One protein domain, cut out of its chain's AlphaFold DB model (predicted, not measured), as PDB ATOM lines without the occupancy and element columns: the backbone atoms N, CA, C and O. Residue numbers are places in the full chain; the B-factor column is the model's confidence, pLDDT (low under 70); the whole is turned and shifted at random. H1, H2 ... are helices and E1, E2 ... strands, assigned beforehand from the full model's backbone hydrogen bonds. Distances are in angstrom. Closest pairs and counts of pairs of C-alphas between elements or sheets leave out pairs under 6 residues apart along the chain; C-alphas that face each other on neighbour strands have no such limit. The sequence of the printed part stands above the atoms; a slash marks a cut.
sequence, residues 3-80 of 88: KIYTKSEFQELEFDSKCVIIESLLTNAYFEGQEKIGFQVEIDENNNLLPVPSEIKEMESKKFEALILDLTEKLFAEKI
ATOM      1  N   LYS A   3     213.480 179.788 190.616       88.44
ATOM      2  CA  LYS A   3     213.497 179.299 191.991       88.44
ATOM      3  C   LYS A   3     214.742 179.802 192.697       88.44
ATOM      4  O   LYS A   3     215.811 179.901 192.097       88.44
ATOM      5  N   ILE A   4     214.582 180.096 193.977       91.75
ATOM      6  CA  ILE A   4     215.677 180.437 194.874       91.75
ATOM      7  C   ILE A   4     215.940 179.212 195.744       91.75
ATOM      8  O   ILE A   4     214.994 178.600 196.235       91.75
ATOM      9  N   TYR A   5     217.210 178.851 195.895       91.62
ATOM     10  CA  TYR A   5     217.648 177.730 196.713       91.62
ATOM     11  C   TYR A   5     218.637 178.214 197.764       91.62
ATOM     12  O   TYR A   5     219.693 178.756 197.429       91.62
ATOM     13  N   THR A   6     218.338 177.957 199.033       94.56
ATOM     14  CA  THR A   6     219.359 177.903 200.083       94.56
ATOM     15  C   THR A   6     220.249 176.673 199.887       94.56
ATOM     16  O   THR A   6     219.890 175.719 199.190       94.56
ATOM     17  N   LYS A   7     221.409 176.643 200.553       93.38
ATOM     18  CA  LYS A   7     222.294 175.469 200.525       93.38
ATOM     19  C   LYS A   7     221.581 174.186 200.972       93.38
ATOM     20  O   LYS A   7     221.781 173.139 200.365       93.38
ATOM     21  N   SER A   8     220.756 174.266 202.016       93.25
ATOM     22  CA  SER A   8     220.018 173.112 202.539       93.25
ATOM     23  C   SER A   8     218.990 172.596 201.534       93.25
ATOM     24  O   SER A   8     218.989 171.406 201.239       93.25
ATOM     25  N   GLU A   9     218.192 173.482 200.935       94.19
ATOM     26  CA  GLU A   9     217.219 173.096 199.902       94.19
ATOM     27  C   GLU A   9     217.909 172.512 198.664       94.19
ATOM     28  O   GLU A   9     217.438 171.535 198.088       94.19
ATOM     29  N   PHE A  10     219.060 173.066 198.274       94.00
ATOM     30  CA  PHE A  10     219.863 172.520 197.183       94.00
ATOM     31  C   PHE A  10     220.370 171.101 197.488       94.00
ATOM     32  O   PHE A  10     220.365 170.228 196.620       94.00
ATOM     33  N   GLN A  11     220.805 170.841 198.724       92.75
ATOM     34  CA  GLN A  11     221.300 169.525 199.138       92.75
ATOM     35  C   GLN A  11     220.212 168.442 199.133       92.75
ATOM     36  O   GLN A  11     220.537 167.273 198.913       92.75
ATOM     37  N   GLU A  12     218.948 168.823 199.306       94.44
ATOM     38  CA  GLU A  12     217.793 167.919 199.247       94.44
ATOM     39  C   GLU A  12     217.352 167.574 197.816       94.44
ATOM     40  O   GLU A  12     216.543 166.668 197.631       94.44
ATOM     41  N   LEU A  13     217.896 168.241 196.791       92.25
ATOM     42  CA  LEU A  13     217.577 167.930 195.398       92.25
ATOM     43  C   LEU A  13     218.074 166.540 194.978       92.25
ATOM     44  O   LEU A  13     219.114 166.052 195.431       92.25
ATOM     45  N   GLU A  14     217.368 165.947 194.017       93.00
ATOM     46  CA  GLU A  14     217.848 164.774 193.287       93.00
ATOM     47  C   GLU A  14     219.200 165.063 192.623       93.00
ATOM     48  O   GLU A  14     219.485 166.194 192.211       93.00
ATOM     49  N   PHE A  15     220.038 164.033 192.504       88.62
ATOM     50  CA  PHE A  15     221.399 164.177 191.980       88.62
ATOM     51  C   PHE A  15     221.429 164.831 190.592       88.62
ATOM     52  O   PHE A  15     222.157 165.801 190.388       88.62
ATOM     53  N   ASP A  16     220.560 164.390 189.682       88.06
ATOM     54  CA  ASP A  16     220.480 164.942 188.326       88.06
ATOM     55  C   ASP A  16     220.119 166.434 188.335       88.06
ATOM     56  O   ASP A  16     220.684 167.222 187.580       88.06
ATOM     57  N   SER A  17     219.237 166.859 189.250       90.81
ATOM     58  CA  SER A  17     218.883 168.276 189.405       90.81
ATOM     59  C   SER A  17     220.073 169.109 189.889       90.81
ATOM     60  O   SER A  17     220.293 170.214 189.394       90.81
ATOM     61  N   LYS A  18     220.878 168.577 190.819       92.50
ATOM     62  CA  LYS A  18     222.111 169.236 191.280       92.50
ATOM     63  C   LYS A  18     223.108 169.398 190.139       92.50
ATOM     64  O   LYS A  18     223.674 170.480 189.995       92.50
ATOM     65  N   CYS A  19     223.293 168.356 189.326       91.50
ATOM     66  CA  CYS A  19     224.175 168.386 188.161       91.50
ATOM     67  C   CYS A  19     223.759 169.475 187.173       91.50
ATOM     68  O   CYS A  19     224.596 170.294 186.820       91.50
ATOM     69  N   VAL A  20     222.475 169.556 186.808       91.00
ATOM     70  CA  VAL A  20     221.964 170.586 185.880       91.00
ATOM     71  C   VAL A  20     222.242 172.000 186.393       91.00
ATOM     72  O   VAL A  20     222.721 172.861 185.651       91.00
ATOM     73  N   ILE A  21     221.973 172.252 187.675       92.75
ATOM     74  CA  ILE A  21     222.182 173.576 188.272       92.75
ATOM     75  C   ILE A  21     223.679 173.911 188.342       92.75
ATOM     76  O   ILE A  21     224.080 175.018 187.986       92.75
ATOM     77  N   ILE A  22     224.522 172.969 188.774       94.00
ATOM     78  CA  ILE A  22     225.976 173.170 188.866       94.00
ATOM     79  C   ILE A  22     226.597 173.339 187.480       94.00
ATOM     80  O   ILE A  22     227.432 174.221 187.303       94.00
ATOM     81  N   GLU A  23     226.183 172.550 186.494       93.25
ATOM     82  CA  GLU A  23     226.613 172.695 185.104       93.25
ATOM     83  C   GLU A  23     226.267 174.086 184.570       93.25
ATOM     84  O   GLU A  23     227.086 174.724 183.915       93.25
ATOM     85  N   SER A  24     225.089 174.602 184.909       91.88
ATOM     86  CA  SER A  24     224.642 175.912 184.438       91.88
ATOM     87  C   SER A  24     225.331 177.079 185.154       91.88
ATOM     88  O   SER A  24     225.652 178.089 184.532       91.88
ATOM     89  N   LEU A  25     225.561 176.970 186.468       92.38
ATOM     90  CA  LEU A  25     226.089 178.069 187.289       92.38
ATOM     91  C   LEU A  25     227.614 178.038 187.455       92.38
ATOM     92  O   LEU A  25     228.229 179.070 187.721       92.38
ATOM     93  N   LEU A  26     228.229 176.864 187.317       94.19
ATOM     94  CA  LEU A  26     229.660 176.608 187.483       94.19
ATOM     95  C   LEU A  26     230.227 175.794 186.308       94.19
ATOM     96  O   LEU A  26     231.134 174.988 186.508       94.19
ATOM     97  N   THR A  27     229.747 176.041 185.084       93.19
ATOM     98  CA  THR A  27     230.063 175.291 183.850       93.19
ATOM     99  C   THR A  27     231.530 174.885 183.725       93.19
ATOM    100  O   THR A  27     231.843 173.702 183.616       93.19
ATOM    101  N   ASN A  28     232.456 175.844 183.820       94.12
ATOM    102  CA  ASN A  28     233.885 175.551 183.683       94.12
ATOM    103  C   ASN A  28     234.388 174.618 184.794       94.12
ATOM    104  O   ASN A  28     235.097 173.655 184.525       94.12
ATOM    105  N   ALA A  29     233.998 174.869 186.047       94.19
ATOM    106  CA  ALA A  29     234.434 174.050 187.176       94.19
ATOM    107  C   ALA A  29     233.814 172.643 187.151       94.19
ATOM    108  O   ALA A  29     234.447 171.698 187.616       94.19
ATOM    109  N   TYR A  30     232.607 172.512 186.599       93.00
ATOM    110  CA  TYR A  30     231.928 171.239 186.393       93.00
ATOM    111  C   TYR A  30     232.680 170.358 185.392       93.00
ATOM    112  O   TYR A  30     233.102 169.259 185.752       93.00
ATOM    113  N   PHE A  31     232.953 170.864 184.184       90.25
ATOM    114  CA  PHE A  31     233.660 170.092 183.156       90.25
ATOM    115  C   PHE A  31     235.137 169.848 183.495       90.25
ATOM    116  O   PHE A  31     235.614 168.723 183.356       90.25
ATOM    117  N   GLU A  32     235.859 170.841 184.031       93.31
ATOM    118  CA  GLU A  32     237.232 170.627 184.521       93.31
ATOM    119  C   GLU A  32     237.279 169.596 185.658       93.31
ATOM    120  O   GLU A  32     238.247 168.851 185.803       93.31
ATOM    121  N   GLY A  33     236.254 169.586 186.512       91.31
ATOM    122  CA  GLY A  33     236.113 168.616 187.586       91.31
ATOM    123  C   GLY A  33     235.940 167.200 187.049       91.31
ATOM    124  O   GLY A  33     236.655 166.301 187.489       91.31
ATOM    125  N   GLN A  34     235.044 167.020 186.073       89.75
ATOM    126  CA  GLN A  34     234.817 165.743 185.391       89.75
ATOM    127  C   GLN A  34     236.097 165.218 184.731       89.75
ATOM    128  O   GLN A  34     236.454 164.056 184.932       89.75
ATOM    129  N   GLU A  35     236.841 166.083 184.033       88.06
ATOM    130  CA  GLU A  35     238.127 165.725 183.424       88.06
ATOM    131  C   GLU A  35     239.140 165.248 184.479       88.06
ATOM    132  O   GLU A  35     239.757 164.194 184.323       88.06
ATOM    133  N   LYS A  36     239.267 165.970 185.603       89.88
ATOM    134  CA  LYS A  36     240.197 165.624 186.696       89.88
ATOM    135  C   LYS A  36     239.891 164.282 187.349       89.88
ATOM    136  O   LYS A  36     240.819 163.581 187.751       89.88
ATOM    137  N   ILE A  37     238.613 163.931 187.489       86.38
ATOM    138  CA  ILE A  37     238.220 162.642 188.075       86.38
ATOM    139  C   ILE A  37     238.226 161.497 187.054       86.38
ATOM    140  O   ILE A  37     238.035 160.343 187.452       86.38
ATOM    141  N   GLY A  38     238.491 161.804 185.779       79.88
ATOM    142  CA  GLY A  38     238.475 160.848 184.677       79.88
ATOM    143  C   GLY A  38     237.070 160.375 184.319       79.88
ATOM    144  O   GLY A  38     236.932 159.268 183.817       79.88
ATOM    145  N   PHE A  39     236.036 161.173 184.601       80.31
ATOM    146  CA  PHE A  39     234.665 160.833 184.236       80.31
ATOM    147  C   PHE A  39     234.498 161.041 182.730       80.31
ATOM    148  O   PHE A  39     234.411 162.174 182.257       80.31
ATOM    149  N   GLN A  40     234.508 159.943 181.976       68.56
ATOM    150  CA  GLN A  40     234.355 159.953 180.527       68.56
ATOM    151  C   GLN A  40     233.131 159.143 180.131       68.56
ATOM    152  O   GLN A  40     232.963 157.987 180.509       68.56
ATOM    153  N   VAL A  41     232.274 159.767 179.331       69.50
ATOM    154  CA  VAL A  41     231.192 159.069 178.655       69.50
ATOM    155  C   VAL A  41     231.766 158.520 177.357       69.50
ATOM    156  O   VAL A  41     231.948 159.262 176.393       69.50
ATOM    157  N   GLU A  42     232.101 157.233 177.344       74.88
ATOM    158  CA  GLU A  42     232.539 156.577 176.118       74.88
ATOM    159  C   GLU A  42     231.338 156.290 175.214       74.88
ATOM    160  O   GLU A  42     230.337 155.697 175.630       74.88
ATOM    161  N   ILE A  43     231.451 156.726 173.964       79.44
ATOM    162  CA  ILE A  43     230.433 156.557 172.938       79.44
ATOM    163  C   ILE A  43     231.060 155.779 171.779       79.44
ATOM    164  O   ILE A  43     232.179 156.083 171.361       79.44
ATOM    165  N   ASP A  44     230.359 154.766 171.275       82.69
ATOM    166  CA  ASP A  44     230.795 154.014 170.099       82.69
ATOM    167  C   ASP A  44     230.599 154.805 168.789       82.69
ATOM    168  O   ASP A  44     230.013 155.888 168.746       82.69
ATOM    169  N   GLU A  45     231.069 154.242 167.677       86.75
ATOM    170  CA  GLU A  45     230.927 154.822 166.331       86.75
ATOM    171  C   GLU A  45     229.467 155.014 165.866       86.75
ATOM    172  O   GLU A  45     229.216 155.716 164.886       86.75
ATOM    173  N   ASN A  46     228.504 154.416 166.573       87.38
ATOM    174  CA  ASN A  46     227.071 154.477 166.302       87.38
ATOM    175  C   ASN A  46     226.322 155.382 167.297       87.38
ATOM    176  O   ASN A  46     225.092 155.347 167.344       87.38
ATOM    177  N   ASN A  47     227.038 156.204 168.070       77.75
ATOM    178  CA  ASN A  47     226.495 157.060 169.123       77.75
ATOM    179  C   ASN A  47     225.849 156.314 170.313       77.75
ATOM    180  O   ASN A  47     225.019 156.887 171.021       77.75
ATOM    181  N   ASN A  48     226.222 155.058 170.572       81.25
ATOM    182  CA  ASN A  48     225.760 154.324 171.750       81.25
ATOM    183  C   ASN A  48     226.717 154.496 172.928       81.25
ATOM    184  O   ASN A  48     227.933 154.428 172.771       81.25
ATOM    185  N   LEU A  49     226.152 154.622 174.128       78.38
ATOM    186  CA  LEU A  49     226.898 154.574 175.385       78.38
ATOM    187  C   LEU A  49     227.564 153.206 175.555       78.38
ATOM    188  O   LEU A  49     226.873 152.183 175.621       78.38
ATOM    189  N   LEU A  50     228.892 153.187 175.662       75.00
ATOM    190  CA  LEU A  50     229.621 151.962 175.957       75.00
ATOM    191  C   LEU A  50     229.396 151.551 177.423       75.00
ATOM    192  O   LEU A  50     229.392 152.393 178.326       75.00
ATOM    193  N   PRO A  51     229.172 150.252 177.695       66.12
ATOM    194  CA  PRO A  51     228.959 149.778 179.050       66.12
ATOM    195  C   PRO A  51     230.262 149.853 179.851       66.12
ATOM    196  O   PRO A  51     231.201 149.095 179.613       66.12
ATOM    197  N   VAL A  52     230.287 150.730 180.852       68.50
ATOM    198  CA  VAL A  52     231.377 150.802 181.829       68.50
ATOM    199  C   VAL A  52     231.322 149.571 182.751       68.50
ATOM    200  O   VAL A  52     230.245 149.264 183.281       68.50
ATOM    201  N   PRO A  53     232.444 148.856 182.983       71.56
ATOM    202  CA  PRO A  53     232.508 147.766 183.956       71.56
ATOM    203  C   PRO A  53     231.974 148.199 185.326       71.56
ATOM    204  O   PRO A  53     232.291 149.283 185.806       71.56
ATOM    205  N   SER A  54     231.179 147.359 185.987       70.69
ATOM    206  CA  SER A  54     230.430 147.730 187.201       70.69
ATOM    207  C   SER A  54     231.293 148.263 188.354       70.69
ATOM    208  O   SER A  54     230.866 149.176 189.053       70.69
ATOM    209  N   GLU A  55     232.513 147.750 188.527       64.81
ATOM    210  CA  GLU A  55     233.464 148.222 189.549       64.81
ATOM    211  C   GLU A  55     234.005 149.626 189.236       64.81
ATOM    212  O   GLU A  55     234.185 150.451 190.133       64.81
ATOM    213  N   ILE A  56     234.226 149.910 187.950       67.19
ATOM    214  CA  ILE A  56     234.654 151.224 187.457       67.19
ATOM    215  C   ILE A  56     233.489 152.205 187.582       67.19
ATOM    216  O   ILE A  56     233.667 153.291 188.123       67.19
ATOM    217  N   LYS A  57     232.280 151.772 187.217       72.50
ATOM    218  CA  LYS A  57     231.055 152.562 187.326       72.50
ATOM    219  C   LYS A  57     230.779 153.004 188.763       72.50
ATOM    220  O   LYS A  57     230.494 154.172 188.990       72.50
ATOM    221  N   GLU A  58     230.898 152.108 189.745       75.62
ATOM    222  CA  GLU A  58     230.694 152.471 191.155       75.62
ATOM    223  C   GLU A  58     231.756 153.468 191.650       75.62
ATOM    224  O   GLU A  58     231.447 154.416 192.376       75.62
ATOM    225  N   MET A  59     233.015 153.279 191.242       73.25
ATOM    226  CA  MET A  59     234.103 154.187 191.596       73.25
ATOM    227  C   MET A  59     233.925 155.572 190.958       73.25
ATOM    228  O   MET A  59     234.132 156.584 191.627       73.25
ATOM    229  N   GLU A  60     233.533 155.625 189.688       79.25
ATOM    230  CA  GLU A  60     233.237 156.858 188.958       79.25
ATOM    231  C   GLU A  60     232.022 157.578 189.538       79.25
ATOM    232  O   GLU A  60     232.099 158.784 189.752       79.25
ATOM    233  N   SER A  61     230.957 156.856 189.903       81.44
ATOM    234  CA  SER A  61     229.801 157.433 190.598       81.44
ATOM    235  C   SER A  61     230.203 158.072 191.927       81.44
ATOM    236  O   SER A  61     229.861 159.225 192.165       81.44
ATOM    237  N   LYS A  62     231.014 157.397 192.754       87.25
ATOM    238  CA  LYS A  62     231.508 157.963 194.025       87.25
ATOM    239  C   LYS A  62     232.368 159.211 193.823       87.25
ATOM    240  O   LYS A  62     232.245 160.178 194.571       87.25
ATOM    241  N   LYS A  63     233.253 159.200 192.822       90.12
ATOM    242  CA  LYS A  63     234.071 160.374 192.477       90.12
ATOM    243  C   LYS A  63     233.211 161.525 191.972       90.12
ATOM    244  O   LYS A  63     233.494 162.675 192.294       90.12
ATOM    245  N   PHE A  64     232.177 161.221 191.194       90.50
ATOM    246  CA  PHE A  64     231.285 162.229 190.653       90.50
ATOM    247  C   PHE A  64     230.397 162.829 191.746       90.50
ATOM    248  O   PHE A  64     230.295 164.047 191.836       90.50
ATOM    249  N   GLU A  65     229.873 162.019 192.666       91.50
ATOM    250  CA  GLU A  65     229.195 162.502 193.874       91.50
ATOM    251  C   GLU A  65     230.089 163.429 194.706       91.50
ATOM    252  O   GLU A  65     229.657 164.516 195.092       91.50
ATOM    253  N   ALA A  66     231.350 163.047 194.930       93.44
ATOM    254  CA  ALA A  66     232.313 163.889 195.635       93.44
ATOM    255  C   ALA A  66     232.568 165.217 194.900       93.44
ATOM    256  O   ALA A  66     232.573 166.272 195.531       93.44
ATOM    257  N   LEU A  67     232.696 165.189 193.569       94.69
ATOM    258  CA  LEU A  67     232.823 166.403 192.764       94.69
ATOM    259  C   LEU A  67     231.603 167.320 192.927       94.69
ATOM    260  O   LEU A  67     231.762 168.525 193.108       94.69
ATOM    261  N   ILE A  68     230.388 166.770 192.874       95.00
ATOM    262  CA  ILE A  68     229.158 167.549 193.059       95.00
ATOM    263  C   ILE A  68     229.109 168.172 194.453       95.00
ATOM    264  O   ILE A  68     228.712 169.331 194.581       95.00
ATOM    265  N   LEU A  69     229.553 167.461 195.492       94.31
ATOM    266  CA  LEU A  69     229.665 168.019 196.841       94.31
ATOM    267  C   LEU A  69     230.660 169.188 196.890       94.31
ATOM    268  O   LEU A  69     230.298 170.263 197.366       94.31
ATOM    269  N   ASP A  70     231.858 169.031 196.329       95.31
ATOM    270  CA  ASP A  70     232.870 170.097 196.288       95.31
ATOM    271  C   ASP A  70     232.376 171.331 195.519       95.31
ATOM    272  O   ASP A  70     232.576 172.478 195.935       95.31
ATOM    273  N   LEU A  71     231.685 171.116 194.397       95.12
ATOM    274  CA  LEU A  71     231.091 172.194 193.610       95.12
ATOM    275  C   LEU A  71     229.904 172.841 194.326       95.12
ATOM    276  O   LEU A  71     229.715 174.048 194.189       95.12
ATOM    277  N   THR A  72     229.157 172.088 195.135       94.44
ATOM    278  CA  THR A  72     228.115 172.639 196.012       94.44
ATOM    279  C   THR A  72     228.733 173.574 197.045       94.44
ATOM    280  O   THR A  72     228.275 174.703 197.209       94.44
ATOM    281  N   GLU A  73     229.813 173.158 197.709       94.88
ATOM    282  CA  GLU A  73     230.530 174.025 198.649       94.88
ATOM    283  C   GLU A  73     231.038 175.293 197.961       94.88
ATOM    284  O   GLU A  73     230.859 176.394 198.480       94.88
ATOM    285  N   LYS A  74     231.590 175.168 196.749       93.88
ATOM    286  CA  LYS A  74     232.028 176.319 195.950       93.88
ATOM    287  C   LYS A  74     230.874 177.251 195.574       93.88
ATOM    288  O   LYS A  74     231.042 178.467 195.609       93.88
ATOM    289  N   LEU A  75     229.718 176.698 195.213       93.44
ATOM    290  CA  LEU A  75     228.540 177.455 194.795       93.44
ATOM    291  C   LEU A  75     227.992 178.337 195.927       93.44
ATOM    292  O   LEU A  75     227.588 179.474 195.676       93.44
ATOM    293  N   PHE A  76     228.042 177.834 197.163       94.56
ATOM    294  CA  PHE A  76     227.543 178.503 198.367       94.56
ATOM    295  C   PHE A  76     228.645 179.117 199.251       94.56
ATOM    296  O   PHE A  76     228.353 179.602 200.341       94.56
ATOM    297  N   ALA A  77     229.907 179.139 198.806       90.69
ATOM    298  CA  ALA A  77     231.028 179.647 199.609       90.69
ATOM    299  C   ALA A  77     230.860 181.125 200.007       90.69
ATOM    300  O   ALA A  77     231.190 181.516 201.124       90.69
ATOM    301  N   GLU A  78     230.325 181.936 199.093       80.25
ATOM    302  CA  GLU A  78     230.097 183.377 199.289       80.25
ATOM    303  C   GLU A  78     228.616 183.764 199.164       80.25
ATOM    304  O   GLU A  78     228.260 184.939 199.256       80.25
ATOM    305  N   LYS A  79     227.738 182.781 198.935       82.75
ATOM    306  CA  LYS A  79     226.316 182.988 198.654       82.75
ATOM    307  C   LYS A  79     225.467 182.228 199.660       82.75
ATOM    308  O   LYS A  79     225.655 181.034 199.857       82.75
ATOM    309  N   ILE A  80     224.508 182.925 200.261       81.88
ATOM    310  CA  ILE A  80     223.513 182.311 201.154       81.88
ATOM    311  C   ILE A  80     222.465 181.554 200.323       81.88
ATOM    312  O   ILE A  80     222.014 180.477 200.711       81.88
TER     313      ILE A  80
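AT A GLANCE: This is residues 3 to 80 of the 88 residues of an uncharacterized protein of Subsaximicrobium wynnwilliamsii (UniProt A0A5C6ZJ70). One long helix, H4, runs along much of the domain, and two shorter helices, H2 and H3, joined as a V, pack on it, H2 with residues 68 to 75 of H4 alone. The short strand E1 and the short helix H1 lie by the end of H4 near Phe 76, while the long link of residues 38 to 53 loops out to Glu 45 at the other end of the longest axis. The printed part has 78 residues, with one named strand and four named helices in the order E1, H1, H2, H3, H4, and its class is mostly helix. The whole is only just loose, close to compact, with a radius of gyration of the C-alphas of 14.1 A, and it is elongated, spanning 44 by 23 by 21 A.

HOW THE PARTS SIT: Begin with H4, residues 54 to 76. H3, residues 27 to 37, touches it, and the closest C-alphas, those of Ile 37 and Lys 63, are 6.5 A apart. These two helices run opposite ways at a tilt of 36 degrees, only just steep, and form a helical hairpin. H2, residues 15 to 25, touches H4 at residues 68 to 75 alone; look at Cys 19 and Ile 68, the closest C-alphas, 7.0 A apart. H2 and H4 run the same way at a steep tilt of 48 degrees. H2 and H3 only just touch, with 3 pairs of C-alphas within 8 A, and touch only at the corner by their link; the closest C-alphas are those of Glu 23 and Tyr 30, 5.7 A apart. They run opposite ways at a steep tilt of 56 degrees. H1, residues 7 to 11, is close to H4 but not clearly touching, with the closest C-alphas, those of Lys 7 and Phe 76, 6.4 A apart. E1, residues 3 to 6, pairs with no named strand and meets H1 only through their link. In H1, H2, H3 and H4 every O i to N i+4 pair is within hydrogen-bond range.

IN THESE COORDINATES: Find C-alpha 54 at (230.430, 147.730, 187.201); from there H4 runs 32.9 A to C-alpha 76 at (227.543, 178.503, 198.367). H3 spans 15.6 A and H2 15.4 A from first to last C-alpha. E1 begins at C-alpha 3, at (213.497, 179.299, 191.991), and spans 10.1 A; H1 spans 6.2 A.

THE WHOLE: The two C-alphas farthest apart are those of Glu 45 and Ile 80, 45.0 A. The link from H3 to H4 is long, with 16 residues; the other links are tight. The printed part has no cut. The mean pLDDT of the printed part is 86.7, and residues 40 to 41, 51 to 52 and 55 to 56 of this predicted model are under 70.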